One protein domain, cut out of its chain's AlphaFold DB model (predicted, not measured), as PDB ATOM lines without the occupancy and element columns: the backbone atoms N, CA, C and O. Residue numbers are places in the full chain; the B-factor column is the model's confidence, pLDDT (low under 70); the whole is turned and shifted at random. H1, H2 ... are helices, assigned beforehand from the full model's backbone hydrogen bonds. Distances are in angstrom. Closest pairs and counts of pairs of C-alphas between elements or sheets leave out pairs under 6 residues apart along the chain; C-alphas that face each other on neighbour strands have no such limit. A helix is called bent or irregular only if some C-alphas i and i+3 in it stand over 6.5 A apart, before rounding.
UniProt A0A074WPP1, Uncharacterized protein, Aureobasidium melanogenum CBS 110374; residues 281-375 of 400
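AT A GLANCE: This is residues 281 to 375 of the 400 residues of an uncharacterized protein of Aureobasidium melanogenum CBS 110374 (UniProt A0A074WPP1). The model is built round one long helix, H1, with H2 and H4 packed at steep angles on opposite sides of it, and the short H3 on the side of H2, near the beginning of H1. A long stretch with no named element, residues 331 to 361, loops from H3 towards the far end of H1 and then comes back along it to H4, and the two ends of the printed part come near each other. The printed part has 95 residues, 49 of them in four named helices, H1, H2, H3 and H4 in that order, with no named strand: the class is all helix. The whole is compact, with a radius of gyration of the C-alphas of 14.0 A, and spans 39 by 29 by 20 A.

HOW THE PARTS SIT: Begin with H1, residues 283 to 304, the hub, which touches the three other helices. Look at its residues 289 to 297, which alone touch H2, residues 313 to 323; the closest C-alphas are those of Cys 292 and Met 322, 4.9 A apart. The two run opposite ways at a steep tilt of 57 degrees. Residues 285 to 289 of H1 alone touch H3, residues 327 to 330, with the C-alphas of Tyr 286 and Glu 327 closest at 7.0 A. Residues 283 to 290 of H1 alone touch H4, residues 362 to 373, with the C-alphas of Phe 283 and Trp 372 closest at 6.6 A. H1 and H4 run opposite ways at a steep tilt of 46 degrees. H2 and H4 are apart, as are H2 and H3, and H3 and H4. Every O i to N i+4 pair is within hydrogen-bond range in H1 and H2, against 6 of 8 in H4, while H3 is too short for such a pair.

IN THESE COORDINATES: Find C-alpha 283 at (239.743, 248.985, 337.717); from there H1 runs 31.4 A to C-alpha 304 at (258.941, 273.774, 336.404). H2 runs 15.4 A from Val 313 to Ala 323. H3, 6.5 A from Glu 327 to Met 330, is irregular, but only just: C-alphas 327 and 330 are 6.50 A apart. H4 runs 17.8 A from Asp 362 to C-alpha 373 at (232.683, 251.172, 334.544), and is irregular, with C-alphas 363 and 366 7.0 A apart.

THE WHOLE: The two C-alphas farthest apart are those of Lys 349 and Lys 374, at 41.8 A, while those of Asp 281 and Arg 375, the first and last printed, are 9.1 A apart. The printed part has no cut. The link from H1 to H2 is short, that from H2 to H3 tight, and that from H3 to H4, 31 residues, long. The mean pLDDT of the printed part is 73.4; look for values under 70 at residues 281 to 282, 310 to 314, 324 to 338 and 345 to 351.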
ATOM      1  N   ASP A 281     241.528 244.471 332.048       59.41
ATOM      2  CA  ASP A 281     240.295 245.218 332.360       59.41
ATOM      3  C   ASP A 281     240.080 245.488 333.865       59.41
ATOM      4  O   ASP A 281     238.951 245.678 334.312       59.41
ATOM      5  N   ASP A 282     241.110 245.425 334.707       68.81
ATOM      6  CA  ASP A 282     240.939 245.670 336.148       68.81
ATOM      7  C   ASP A 282     240.844 247.178 336.453       68.81
ATOM      8  O   ASP A 282     241.700 247.960 336.019       68.81
ATOM      9  N   PHE A 283     239.845 247.602 337.241       73.94
ATOM     10  CA  PHE A 283     239.743 248.985 337.717       73.94
ATOM     11  C   PHE A 283     240.994 249.411 338.477       73.94
ATOM     12  O   PHE A 283     241.422 250.561 338.388       73.94
ATOM     13  N   HIS A 284     241.604 248.501 339.222       75.44
ATOM     14  CA  HIS A 284     242.801 248.803 339.979       75.44
ATOM     15  C   HIS A 284     243.979 249.188 339.075       75.44
ATOM     16  O   HIS A 284     244.660 250.177 339.357       75.44
ATOM     17  N   GLU A 285     244.187 248.477 337.963       73.56
ATOM     18  CA  GLU A 285     245.212 248.818 336.967       73.56
ATOM     19  C   GLU A 285     244.857 250.103 336.204       73.56
ATOM     20  O   GLU A 285     245.711 250.985 336.039       73.56
ATOM     21  N   TYR A 286     243.576 250.282 335.867       77.38
ATOM     22  CA  TYR A 286     243.048 251.533 335.319       77.38
ATOM     23  C   TYR A 286     243.381 252.736 336.212       77.38
ATOM     24  O   TYR A 286     244.018 253.716 335.811       77.38
ATOM     25  N   LEU A 287     242.981 252.654 337.475       80.38
ATOM     26  CA  LEU A 287     243.152 253.708 338.456       80.38
ATOM     27  C   LEU A 287     244.635 253.981 338.722       80.38
ATOM     28  O   LEU A 287     245.040 255.146 338.803       80.38
ATOM     29  N   ARG A 288     245.463 252.935 338.807       79.38
ATOM     30  CA  ARG A 288     246.921 253.050 338.944       79.38
ATOM     31  C   ARG A 288     247.514 253.922 337.867       79.38
ATOM     32  O   ARG A 288     248.259 254.848 338.203       79.38
ATOM     33  N   TRP A 289     247.195 253.674 336.599       79.00
ATOM     34  CA  TRP A 289     247.752 254.494 335.531       79.00
ATOM     35  C   TRP A 289     247.231 255.929 335.610       79.00
ATOM     36  O   TRP A 289     248.009 256.865 335.410       79.00
ATOM     37  N   VAL A 290     245.946 256.141 335.935       84.38
ATOM     38  CA  VAL A 290     245.355 257.489 335.981       84.38
ATOM     39  C   VAL A 290     246.037 258.300 337.078       84.38
ATOM     40  O   VAL A 290     246.476 259.432 336.844       84.38
ATOM     41  N   LEU A 291     246.194 257.705 338.257       86.69
ATOM     42  CA  LEU A 291     246.862 258.325 339.394       86.69
ATOM     43  C   LEU A 291     248.361 258.506 339.149       86.69
ATOM     44  O   LEU A 291     248.898 259.561 339.481       86.69
ATOM     45  N   CYS A 292     249.036 257.546 338.510       82.44
ATOM     46  CA  CYS A 292     250.444 257.688 338.142       82.44
ATOM     47  C   CYS A 292     250.666 258.849 337.167       82.44
ATOM     48  O   CYS A 292     251.583 259.648 337.364       82.44
ATOM     49  N   ARG A 293     249.799 259.007 336.162       82.88
ATOM     50  CA  ARG A 293     249.868 260.137 335.224       82.88
ATOM     51  C   ARG A 293     249.563 261.467 335.910       82.88
ATOM     52  O   ARG A 293     250.268 262.444 335.654       82.88
ATOM     53  N   LYS A 294     248.570 261.515 336.808       87.69
ATOM     54  CA  LYS A 294     248.276 262.707 337.629       87.69
ATOM     55  C   LYS A 294     249.475 263.096 338.498       87.69
ATOM     56  O   LYS A 294     249.880 264.255 338.478       87.69
ATOM     57  N   ALA A 295     250.088 262.129 339.177       85.56
ATOM     58  CA  ALA A 295     251.282 262.337 339.992       85.56
ATOM     59  C   ALA A 295     252.467 262.844 339.162       85.56
ATOM     60  O   ALA A 295     253.103 263.828 339.531       85.56
ATOM     61  N   ALA A 296     252.745 262.215 338.015       83.38
ATOM     62  CA  ALA A 296     253.829 262.632 337.131       83.38
ATOM     63  C   ALA A 296     253.624 264.064 336.616       83.38
ATOM     64  O   ALA A 296     254.562 264.862 336.637       83.38
ATOM     65  N   LYS A 297     252.390 264.411 336.222       86.62
ATOM     66  CA  LYS A 297     252.030 265.766 335.796       86.62
ATOM     67  C   LYS A 297     252.256 266.784 336.915       86.62
ATOM     68  O   LYS A 297     252.921 267.788 336.688       86.62
ATOM     69  N   GLN A 298     251.764 266.507 338.122       88.44
ATOM     70  CA  GLN A 298     251.927 267.418 339.253       88.44
ATOM     71  C   GLN A 298     253.401 267.594 339.650       88.44
ATOM     72  O   GLN A 298     253.832 268.701 339.964       88.44
ATOM     73  N   ILE A 299     254.208 266.531 339.598       83.81
ATOM     74  CA  ILE A 299     255.650 266.638 339.869       83.81
ATOM     75  C   ILE A 299     256.330 267.514 338.824       83.81
ATOM     76  O   ILE A 299     257.157 268.343 339.195       83.81
ATOM     77  N   GLN A 300     255.972 267.368 337.547       82.00
ATOM     78  CA  GLN A 300     256.503 268.226 336.493       82.00
ATOM     79  C   GLN A 300     256.154 269.699 336.750       82.00
ATOM     80  O   GLN A 300     257.047 270.537 336.712       82.00
ATOM     81  N   GLU A 301     254.908 269.999 337.128       86.25
ATOM     82  CA  GLU A 301     254.481 271.358 337.498       86.25
ATOM     83  C   GLU A 301     255.313 271.928 338.665       86.25
ATOM     84  O   GLU A 301     255.754 273.076 338.615       86.25
ATOM     85  N   HIS A 302     255.596 271.124 339.698       84.81
ATOM     86  CA  HIS A 302     256.433 271.552 340.823       84.81
ATOM     87  C   HIS A 302     257.908 271.756 340.451       84.81
ATOM     88  O   HIS A 302     258.551 272.653 341.008       84.81
ATOM     89  N   VAL A 303     258.443 270.939 339.536       80.50
ATOM     90  CA  VAL A 303     259.807 271.075 338.999       80.50
ATOM     91  C   VAL A 303     259.926 272.344 338.162       80.50
ATOM     92  O   VAL A 303     260.852 273.124 338.379       80.50
ATOM     93  N   ASP A 304     258.970 272.589 337.268       81.31
ATOM     94  CA  ASP A 304     258.941 273.774 336.404       81.31
ATOM     95  C   ASP A 304     258.793 275.062 337.231       81.31
ATOM     96  O   ASP A 304     259.405 276.084 336.919       81.31
ATOM     97  N   ALA A 305     258.049 275.000 338.341       86.19
ATOM     98  CA  ALA A 305     257.918 276.091 339.306       86.19
ATOM     99  C   ALA A 305     259.132 276.255 340.247       86.19
ATOM    100  O   ALA A 305     259.140 277.164 341.078       86.19
ATOM    101  N   GLY A 306     260.139 275.376 340.182       82.69
ATOM    102  CA  GLY A 306     261.314 275.408 341.062       82.69
ATOM    103  C   GLY A 306     261.027 275.054 342.530       82.69
ATOM    104  O   GLY A 306     261.860 275.303 343.399       82.69
ATOM    105  N   THR A 307     259.861 274.472 342.818       83.44
ATOM    106  CA  THR A 307     259.421 274.091 344.177       83.44
ATOM    107  C   THR A 307     259.780 272.651 344.548       83.44
ATOM    108  O   THR A 307     259.627 272.249 345.701       83.44
ATOM    109  N   PHE A 308     260.280 271.868 343.587       79.06
ATOM    110  CA  PHE A 308     260.730 270.498 343.798       79.06
ATOM    111  C   PHE A 308     261.934 270.162 342.916       79.06
ATOM    112  O   PHE A 308     261.978 270.525 341.742       79.06
ATOM    113  N   THR A 309     262.895 269.414 343.463       73.81
ATOM    114  CA  THR A 309     264.113 269.018 342.742       73.81
ATOM    115  C   THR A 309     264.188 267.505 342.602       73.81
ATOM    116  O   THR A 309     264.284 266.774 343.587       73.81
ATOM    117  N   LEU A 310     264.264 267.025 341.359       69.19
ATOM    118  CA  LEU A 310     264.495 265.614 341.039       69.19
ATOM    119  C   LEU A 310     265.972 265.243 341.196       69.19
ATOM    120  O   LEU A 310     266.680 265.013 340.211       69.19
ATOM    121  N   SER A 311     266.459 265.220 342.435       63.44
ATOM    122  CA  SER A 311     267.865 264.946 342.754       63.44
ATOM    123  C   SER A 311     268.226 263.458 342.670       63.44
ATOM    124  O   SER A 311     269.354 263.119 342.315       63.44
ATOM    125  N   LYS A 312     267.271 262.556 342.931       67.00
ATOM    126  CA  LYS A 312     267.499 261.103 342.950       67.00
ATOM    127  C   LYS A 312     267.240 260.469 341.577       67.00
ATOM    128  O   LYS A 312     266.196 260.678 340.960       67.00
ATOM    129  N   VAL A 313     268.182 259.641 341.113       67.25
ATOM    130  CA  VAL A 313     268.062 258.875 339.853       67.25
ATOM    131  C   VAL A 313     266.831 257.962 339.875       67.25
ATOM    132  O   VAL A 313     266.141 257.849 338.862       67.25
ATOM    133  N   SER A 314     266.508 257.383 341.036       65.56
ATOM    134  CA  SER A 314     265.327 256.536 341.229       65.56
ATOM    135  C   SER A 314     264.014 257.279 340.967       65.56
ATOM    136  O   SER A 314     263.153 256.745 340.276       65.56
ATOM    137  N   TYR A 315     263.877 258.535 341.410       70.06
ATOM    138  CA  TYR A 315     262.683 259.343 341.129       70.06
ATOM    139  C   TYR A 315     262.528 259.629 339.638       70.06
ATOM    140  O   TYR A 315     261.424 259.548 339.111       70.06
ATOM    141  N   ARG A 316     263.628 259.890 338.921       70.94
ATOM    142  CA  ARG A 316     263.579 260.095 337.463       70.94
ATOM    143  C   ARG A 316     263.145 258.829 336.725       70.94
ATOM    144  O   ARG A 316     262.411 258.920 335.746       70.94
ATOM    145  N   GLN A 317     263.591 257.656 337.174       70.94
ATOM    146  CA  GLN A 317     263.170 256.373 336.602       70.94
ATOM    147  C   GLN A 317     261.696 256.075 336.903       70.94
ATOM    148  O   GLN A 317     260.959 255.725 335.985       70.94
ATOM    149  N   ALA A 318     261.257 256.271 338.149       72.69
ATOM    150  CA  ALA A 318     259.861 256.100 338.548       72.69
ATOM    151  C   ALA A 318     258.931 257.041 337.767       72.69
ATOM    152  O   ALA A 318     257.935 256.593 337.211       72.69
ATOM    153  N   LEU A 319     259.298 258.317 337.621       73.31
ATOM    154  CA  LEU A 319     258.532 259.288 336.838       73.31
ATOM    155  C   LEU A 319     258.427 258.929 335.364       73.31
ATOM    156  O   LEU A 319     257.354 259.070 334.793       73.31
ATOM    157  N   LYS A 320     259.511 258.447 334.746       75.06
ATOM    158  CA  LYS A 320     259.455 257.974 333.357       75.06
ATOM    159  C   LYS A 320     258.460 256.826 333.200       75.06
ATOM    160  O   LYS A 320     257.699 256.832 332.241       75.06
ATOM    161  N   LYS A 321     258.438 255.878 334.145       73.44
ATOM    162  CA  LYS A 321     257.445 254.793 334.153       73.44
ATOM    163  C   LYS A 321     256.026 255.334 334.330       73.44
ATOM    164  O   LYS A 321     255.153 255.003 333.544       73.44
ATOM    165  N   MET A 322     255.813 256.215 335.306       74.50
ATOM    166  CA  MET A 322     254.495 256.779 335.615       74.50
ATOM    167  C   MET A 322     253.939 257.680 334.501       74.50
ATOM    168  O   MET A 322     252.743 257.649 334.231       74.50
ATOM    169  N   ALA A 323     254.790 258.471 333.840       75.00
ATOM    170  CA  ALA A 323     254.398 259.349 332.737       75.00
ATOM    171  C   ALA A 323     254.031 258.566 331.468       75.00
ATOM    172  O   ALA A 323     253.120 258.968 330.746       75.00
ATOM    173  N   ASN A 324     254.719 257.446 331.232       69.94
ATOM    174  CA  ASN A 324     254.492 256.553 330.097       69.94
ATOM    175  C   ASN A 324     253.583 255.366 330.451       69.94
ATOM    176  O   ASN A 324     253.532 254.401 329.693       69.94
ATOM    177  N   ALA A 325     252.906 255.390 331.603       66.31
ATOM    178  CA  ALA A 325     252.002 254.318 331.994       66.31
ATOM    179  C   ALA A 325     250.853 254.224 330.977       66.31
ATOM    180  O   ALA A 325     250.128 255.199 330.752       66.31
ATOM    181  N   THR A 326     250.724 253.055 330.355       66.56
ATOM    182  CA  THR A 326     249.624 252.661 329.469       66.56
ATOM    183  C   THR A 326     248.944 251.429 330.058       66.56
ATOM    184  O   THR A 326     249.495 250.796 330.961       66.56
ATOM    185  N   GLU A 327     247.776 251.089 329.522       60.72
ATOM    186  CA  GLU A 327     247.019 249.871 329.844       60.72
ATOM    187  C   GLU A 327     247.878 248.601 329.697       60.72
ATOM    188  O   GLU A 327     247.959 247.788 330.608       60.72
ATOM    189  N   GLU A 328     248.661 248.507 328.620       57.81
ATOM    190  CA  GLU A 328     249.536 247.358 328.336       57.81
ATOM    191  C   GLU A 328     250.788 247.273 329.236       57.81
ATOM    192  O   GLU A 328     251.389 246.208 329.384       57.81
ATOM    193  N   ASN A 329     251.214 248.384 329.850       54.16
ATOM    194  CA  ASN A 329     252.509 248.479 330.539       54.16
ATOM    195  C   ASN A 329     252.519 247.892 331.962       54.16
ATOM    196  O   ASN A 329     253.597 247.785 332.553       54.16
ATOM    197  N   MET A 330     251.359 247.530 332.522       52.44
ATOM    198  CA  MET A 330     251.244 247.059 333.913       52.44
ATOM    199  C   MET A 330     250.808 245.588 334.037       52.44
ATOM    200  O   MET A 330     250.838 245.038 335.133       52.44
ATOM    201  N   GLY A 331     250.523 244.900 332.922       46.31
ATOM    202  CA  GLY A 331     250.107 243.486 332.875       46.31
ATOM    203  C   GLY A 331     251.218 242.444 333.097       46.31
ATOM    204  O   GLY A 331     251.096 241.302 332.654       46.31
ATOM    205  N   GLY A 332     252.328 242.808 333.745       44.56
ATOM    206  CA  GLY A 332     253.429 241.881 334.028       44.56
ATOM    207  C   GLY A 332     253.064 240.866 335.118       44.56
ATOM    208  O   GLY A 332     252.567 241.242 336.174       44.56
ATOM    209  N   SER A 333     253.353 239.579 334.887       41.50
ATOM    210  CA  SER A 333     252.918 238.416 335.687       41.50
ATOM    211  C   SER A 333     253.511 238.284 337.109       41.50
ATOM    212  O   SER A 333     253.743 237.171 337.583       41.50
ATOM    213  N   SER A 334     253.796 239.376 337.815       41.19
ATOM    214  CA  SER A 334     254.309 239.309 339.186       41.19
ATOM    215  C   SER A 334     253.655 240.350 340.088       41.19
ATOM    216  O   SER A 334     254.244 241.393 340.342       41.19
ATOM    217  N   GLY A 335     252.464 240.021 340.594       46.41
ATOM    218  CA  GLY A 335     251.812 240.711 341.707       46.41
ATOM    219  C   GLY A 335     251.341 242.125 341.375       46.41
ATOM    220  O   GLY A 335     252.115 242.990 340.977       46.41
ATOM    221  N   CYS A 336     250.062 242.408 341.594       49.88
ATOM    222  CA  CYS A 336     249.566 243.777 341.547       49.88
ATOM    223  C   CYS A 336     250.257 244.562 342.681       49.88
ATOM    224  O   CYS A 336     249.797 244.546 343.817       49.88
ATOM    225  N   ASN A 337     251.387 245.225 342.409       58.56
ATOM    226  CA  ASN A 337     252.208 245.851 343.453       58.56
ATOM    227  C   ASN A 337     251.408 246.869 344.267       58.56
ATOM    228  O   ASN A 337     250.994 247.875 343.716       58.56
ATOM    229  N   GLU A 338     251.225 246.662 345.567       67.81
ATOM    230  CA  GLU A 338     250.381 247.472 346.474       67.81
ATOM    231  C   GLU A 338     250.673 248.992 346.490       67.81
ATOM    232  O   GLU A 338     249.940 249.766 347.104       67.81
ATOM    233  N   ASN A 339     251.751 249.439 345.841       73.44
ATOM    234  CA  ASN A 339     252.265 250.800 345.877       73.44
ATOM    235  C   ASN A 339     252.510 251.341 344.460       73.44
ATOM    236  O   ASN A 339     252.936 250.611 343.575       73.44
ATOM    237  N   CYS A 340     252.351 252.650 344.245       77.12
ATOM    238  CA  CYS A 340     252.815 253.275 343.002       77.12
ATOM    239  C   CYS A 340     254.359 253.294 342.914       77.12
ATOM    240  O   CYS A 340     255.050 253.345 343.933       77.12
ATOM    241  N   HIS A 341     254.926 253.367 341.703       75.44
ATOM    242  CA  HIS A 341     256.381 253.259 341.474       75.44
ATOM    243  C   HIS A 341     257.273 254.225 342.277       75.44
ATOM    244  O   HIS A 341     258.427 253.911 342.563       75.44
ATOM    245  N   LEU A 342     256.771 255.413 342.637       76.25
ATOM    246  CA  LEU A 342     257.498 256.349 343.508       76.25
ATOM    247  C   LEU A 342     257.599 255.865 344.960       76.25
ATOM    248  O   LEU A 342     258.615 256.117 345.607       76.25
ATOM    249  N   LEU A 343     256.576 255.170 345.457       77.00
ATOM    250  CA  LEU A 343     256.535 254.595 346.803       77.00
ATOM    251  C   LEU A 343     257.226 253.221 346.862       77.00
ATOM    252  O   LEU A 343     257.786 252.862 347.891       77.00
ATOM    253  N   GLU A 344     257.274 252.486 345.747       70.06
ATOM    254  CA  GLU A 344     257.993 251.206 345.617       70.06
ATOM    255  C   GLU A 344     259.519 251.318 345.699       70.06
ATOM    256  O   GLU A 344     260.200 250.294 345.791       70.06
ATOM    257  N   SER A 345     260.095 252.522 345.611       59.06
ATOM    258  CA  SER A 345     261.547 252.718 345.609       59.06
ATOM    259  C   SER A 345     262.143 252.375 346.985       59.06
ATOM    260  O   SER A 345     262.485 253.246 347.778       59.06
ATOM    261  N   ARG A 346     262.300 251.071 347.261       47.31
ATOM    262  CA  ARG A 346     262.821 250.451 348.496       47.31
ATOM    263  C   ARG A 346     264.260 250.858 348.851       47.31
ATOM    264  O   ARG A 346     264.812 250.352 349.822       47.31
ATOM    265  N   SER A 347     264.906 251.730 348.073       45.12
ATOM    266  CA  SER A 347     266.333 252.033 348.217       45.12
ATOM    267  C   SER A 347     266.663 253.237 349.096       45.12
ATOM    268  O   SER A 347     267.845 253.559 349.224       45.12
ATOM    269  N   THR A 348     265.699 253.919 349.724       42.69
ATOM    270  CA  THR A 348     266.027 255.143 350.467       42.69
ATOM    271  C   THR A 348     265.430 255.185 351.863       42.69
ATOM    272  O   THR A 348     264.218 255.179 352.035       42.69
ATOM    273  N   LYS A 349     266.317 255.360 352.852       48.56
ATOM    274  CA  LYS A 349     266.009 255.812 354.220       48.56
ATOM    275  C   LYS A 349     265.198 257.123 354.275       48.56
ATOM    276  O   LYS A 349     264.682 257.458 355.330       48.56
ATOM    277  N   ASP A 350     265.039 257.810 353.144       54.44
ATOM    278  CA  ASP A 350     264.173 258.973 352.964       54.44
ATOM    279  C   ASP A 350     263.198 258.671 351.822       54.44
ATOM    280  O   ASP A 350     263.566 258.756 350.643       54.44
ATOM    281  N   GLY A 351     261.981 258.249 352.179       65.31
ATOM    282  CA  GLY A 351     260.878 258.016 351.246       65.31
ATOM    283  C   GLY A 351     260.530 259.259 350.419       65.31
ATOM    284  O   GLY A 351     261.091 260.337 350.610       65.31
ATOM    285  N   PHE A 352     259.626 259.109 349.451       76.62
ATOM    286  CA  PHE A 352     259.115 260.258 348.702       76.62
ATOM    287  C   PHE A 352     258.466 261.269 349.662       76.62
ATOM    288  O   PHE A 352     257.551 260.919 350.401       76.62
ATOM    289  N   ILE A 353     258.950 262.512 349.641       78.31
ATOM    290  CA  ILE A 353     258.385 263.624 350.410       78.31
ATOM    291  C   ILE A 353     257.544 264.459 349.451       78.31
ATOM    292  O   ILE A 353     258.050 264.919 348.423       78.31
ATOM    293  N   THR A 354     256.272 264.648 349.785       81.94
ATOM    294  CA  THR A 354     255.350 265.454 348.987       81.94
ATOM    295  C   THR A 354     255.781 266.931 348.987       81.94
ATOM    296  O   THR A 354     256.099 267.487 350.040       81.94
ATOM    297  N   PRO A 355     255.815 267.594 347.815       83.75
ATOM    298  CA  PRO A 355     256.015 269.038 347.721       83.75
ATOM    299  C   PRO A 355     254.983 269.845 348.525       83.75
ATOM    300  O   PRO A 355     253.844 269.421 348.720       83.75
ATOM    301  N   VAL A 356     255.340 271.065 348.935       85.38
ATOM    302  CA  VAL A 356     254.365 272.002 349.517       85.38
ATOM    303  C   VAL A 356     253.305 272.351 348.470       85.38
ATOM    304  O   VAL A 356     253.639 272.682 347.335       85.38
ATOM    305  N   GLY A 357     252.026 272.299 348.853       86.62
ATOM    306  CA  GLY A 357     250.903 272.544 347.938       86.62
ATOM    307  C   GLY A 357     250.516 271.336 347.079       86.62
ATOM    308  O   GLY A 357     249.758 271.494 346.119       86.62
ATOM    309  N   TRP A 358     251.022 270.146 347.419       89.50
ATOM    310  CA  TRP A 358     250.621 268.889 346.797       89.50
ATOM    311  C   TRP A 358     249.104 268.694 346.850       89.50
ATOM    312  O   TRP A 358     248.460 268.989 347.858       89.50
ATOM    313  N   LYS A 359     248.531 268.205 345.750       91.38
ATOM    314  CA  LYS A 359     247.081 268.063 345.593       91.38
ATOM    315  C   LYS A 359     246.748 266.588 345.569       91.38
ATOM    316  O   LYS A 359     247.149 265.867 344.662       91.38
ATOM    317  N   TYR A 360     245.983 266.174 346.560       91.75
ATOM    318  CA  TYR A 360     245.491 264.818 346.647       91.75
ATOM    319  C   TYR A 360     244.354 264.580 345.644       91.75
ATOM    320  O   TYR A 360     243.563 265.477 345.349       91.75
ATOM    321  N   ALA A 361     244.313 263.375 345.086       91.06
ATOM    322  CA  ALA A 361     243.389 262.942 344.044       91.06
ATOM    323  C   ALA A 361     242.246 262.071 344.593       91.06
ATOM    324  O   ALA A 361     241.448 261.559 343.807       91.06
ATOM    325  N   ASP A 362     242.151 261.927 345.917       90.25
ATOM    326  CA  ASP A 362     241.142 261.146 346.635       90.25
ATOM    327  C   ASP A 362     239.714 261.429 346.153       90.25
ATOM    328  O   ASP A 362     238.910 260.513 346.027       90.25
ATOM    329  N   ASP A 363     239.372 262.687 345.872       89.12
ATOM    330  CA  ASP A 363     238.019 263.070 345.442       89.12
ATOM    331  C   ASP A 363     237.720 262.742 343.979       89.12
ATOM    332  O   ASP A 363     236.557 262.679 343.599       89.12
ATOM    333  N   SER A 364     238.746 262.461 343.172       89.00
ATOM    334  CA  SER A 364     238.554 262.046 341.777       89.00
ATOM    335  C   SER A 364     238.300 260.547 341.611       89.00
ATOM    336  O   SER A 364     237.912 260.126 340.528       89.00
ATOM    337  N   ILE A 365     238.489 259.730 342.657       87.31
ATOM    338  CA  ILE A 365     238.328 258.265 342.572       87.31
ATOM    339  C   ILE A 365     236.932 257.853 342.063       87.31
ATOM    340  O   ILE A 365     236.887 257.028 341.151       87.31
ATOM    341  N   PRO A 366     235.805 258.407 342.565       82.94
ATOM    342  CA  PRO A 366     234.477 258.023 342.078       82.94
ATOM    343  C   PRO A 366     234.274 258.310 340.587       82.94
ATOM    344  O   PRO A 366     233.751 257.466 339.869       82.94
ATOM    345  N   GLU A 367     234.727 259.471 340.111       86.50
ATOM    346  CA  GLU A 367     234.617 259.856 338.698       86.50
ATOM    347  C   GLU A 367     235.452 258.926 337.809       86.50
ATOM    348  O   GLU A 367     234.966 258.435 336.792       86.50
ATOM    349  N   ILE A 368     236.680 258.611 338.235       85.88
ATOM    350  CA  ILE A 368     237.570 257.668 337.541       85.88
ATOM    351  C   ILE A 368     236.928 256.269 337.486       85.88
ATOM    352  O   ILE A 368     236.993 255.603 336.455       85.88
ATOM    353  N   TYR A 369     236.274 255.829 338.566       79.88
ATOM    354  CA  TYR A 369     235.532 254.565 338.585       79.88
ATOM    355  C   TYR A 369     234.352 254.567 337.619       79.88
ATOM    356  O   TYR A 369     234.184 253.619 336.858       79.88
ATOM    357  N   GLU A 370     233.545 255.628 337.600       79.88
ATOM    358  CA  GLU A 370     232.428 255.727 336.663       79.88
ATOM    359  C   GLU A 370     232.896 255.710 335.204       79.88
ATOM    360  O   GLU A 370     232.292 255.025 334.377       79.88
ATOM    361  N   GLU A 371     233.972 256.434 334.882       82.38
ATOM    362  CA  GLU A 371     234.595 256.422 333.554       82.38
ATOM    363  C   GLU A 371     235.082 255.027 333.159       82.38
ATOM    364  O   GLU A 371     234.905 254.626 332.009       82.38
ATOM    365  N   TRP A 372     235.670 254.282 334.096       78.12
ATOM    366  CA  TRP A 372     236.073 252.897 333.875       78.12
ATOM    367  C   TRP A 372     234.869 251.974 333.693       78.12
ATOM    368  O   TRP A 372     234.822 251.228 332.725       78.12
ATOM    369  N   SER A 373     233.857 252.062 334.559       73.88
ATOM    370  CA  SER A 373     232.683 251.172 334.544       73.88
ATOM    371  C   SER A 373     231.853 251.261 333.258       73.88
ATOM    372  O   SER A 373     231.149 250.318 332.914       73.88
ATOM    373  N   LYS A 374     231.935 252.393 332.545       75.00
ATOM    374  CA  LYS A 374     231.253 252.638 331.265       75.00
ATOM    375  C   LYS A 374     232.020 252.097 330.054       75.00
ATOM    376  O   LYS A 374     231.508 252.192 328.940       75.00
ATOM    377  N   ARG A 375     233.248 251.604 330.236       71.19
ATOM    378  CA  ARG A 375     234.023 250.971 329.163       71.19
ATOM    379  C   ARG A 375     233.423 249.606 328.849       71.19
ATOM    380  O   ARG A 375     232.890 248.942 329.732       71.19
TER     381      ARG A 375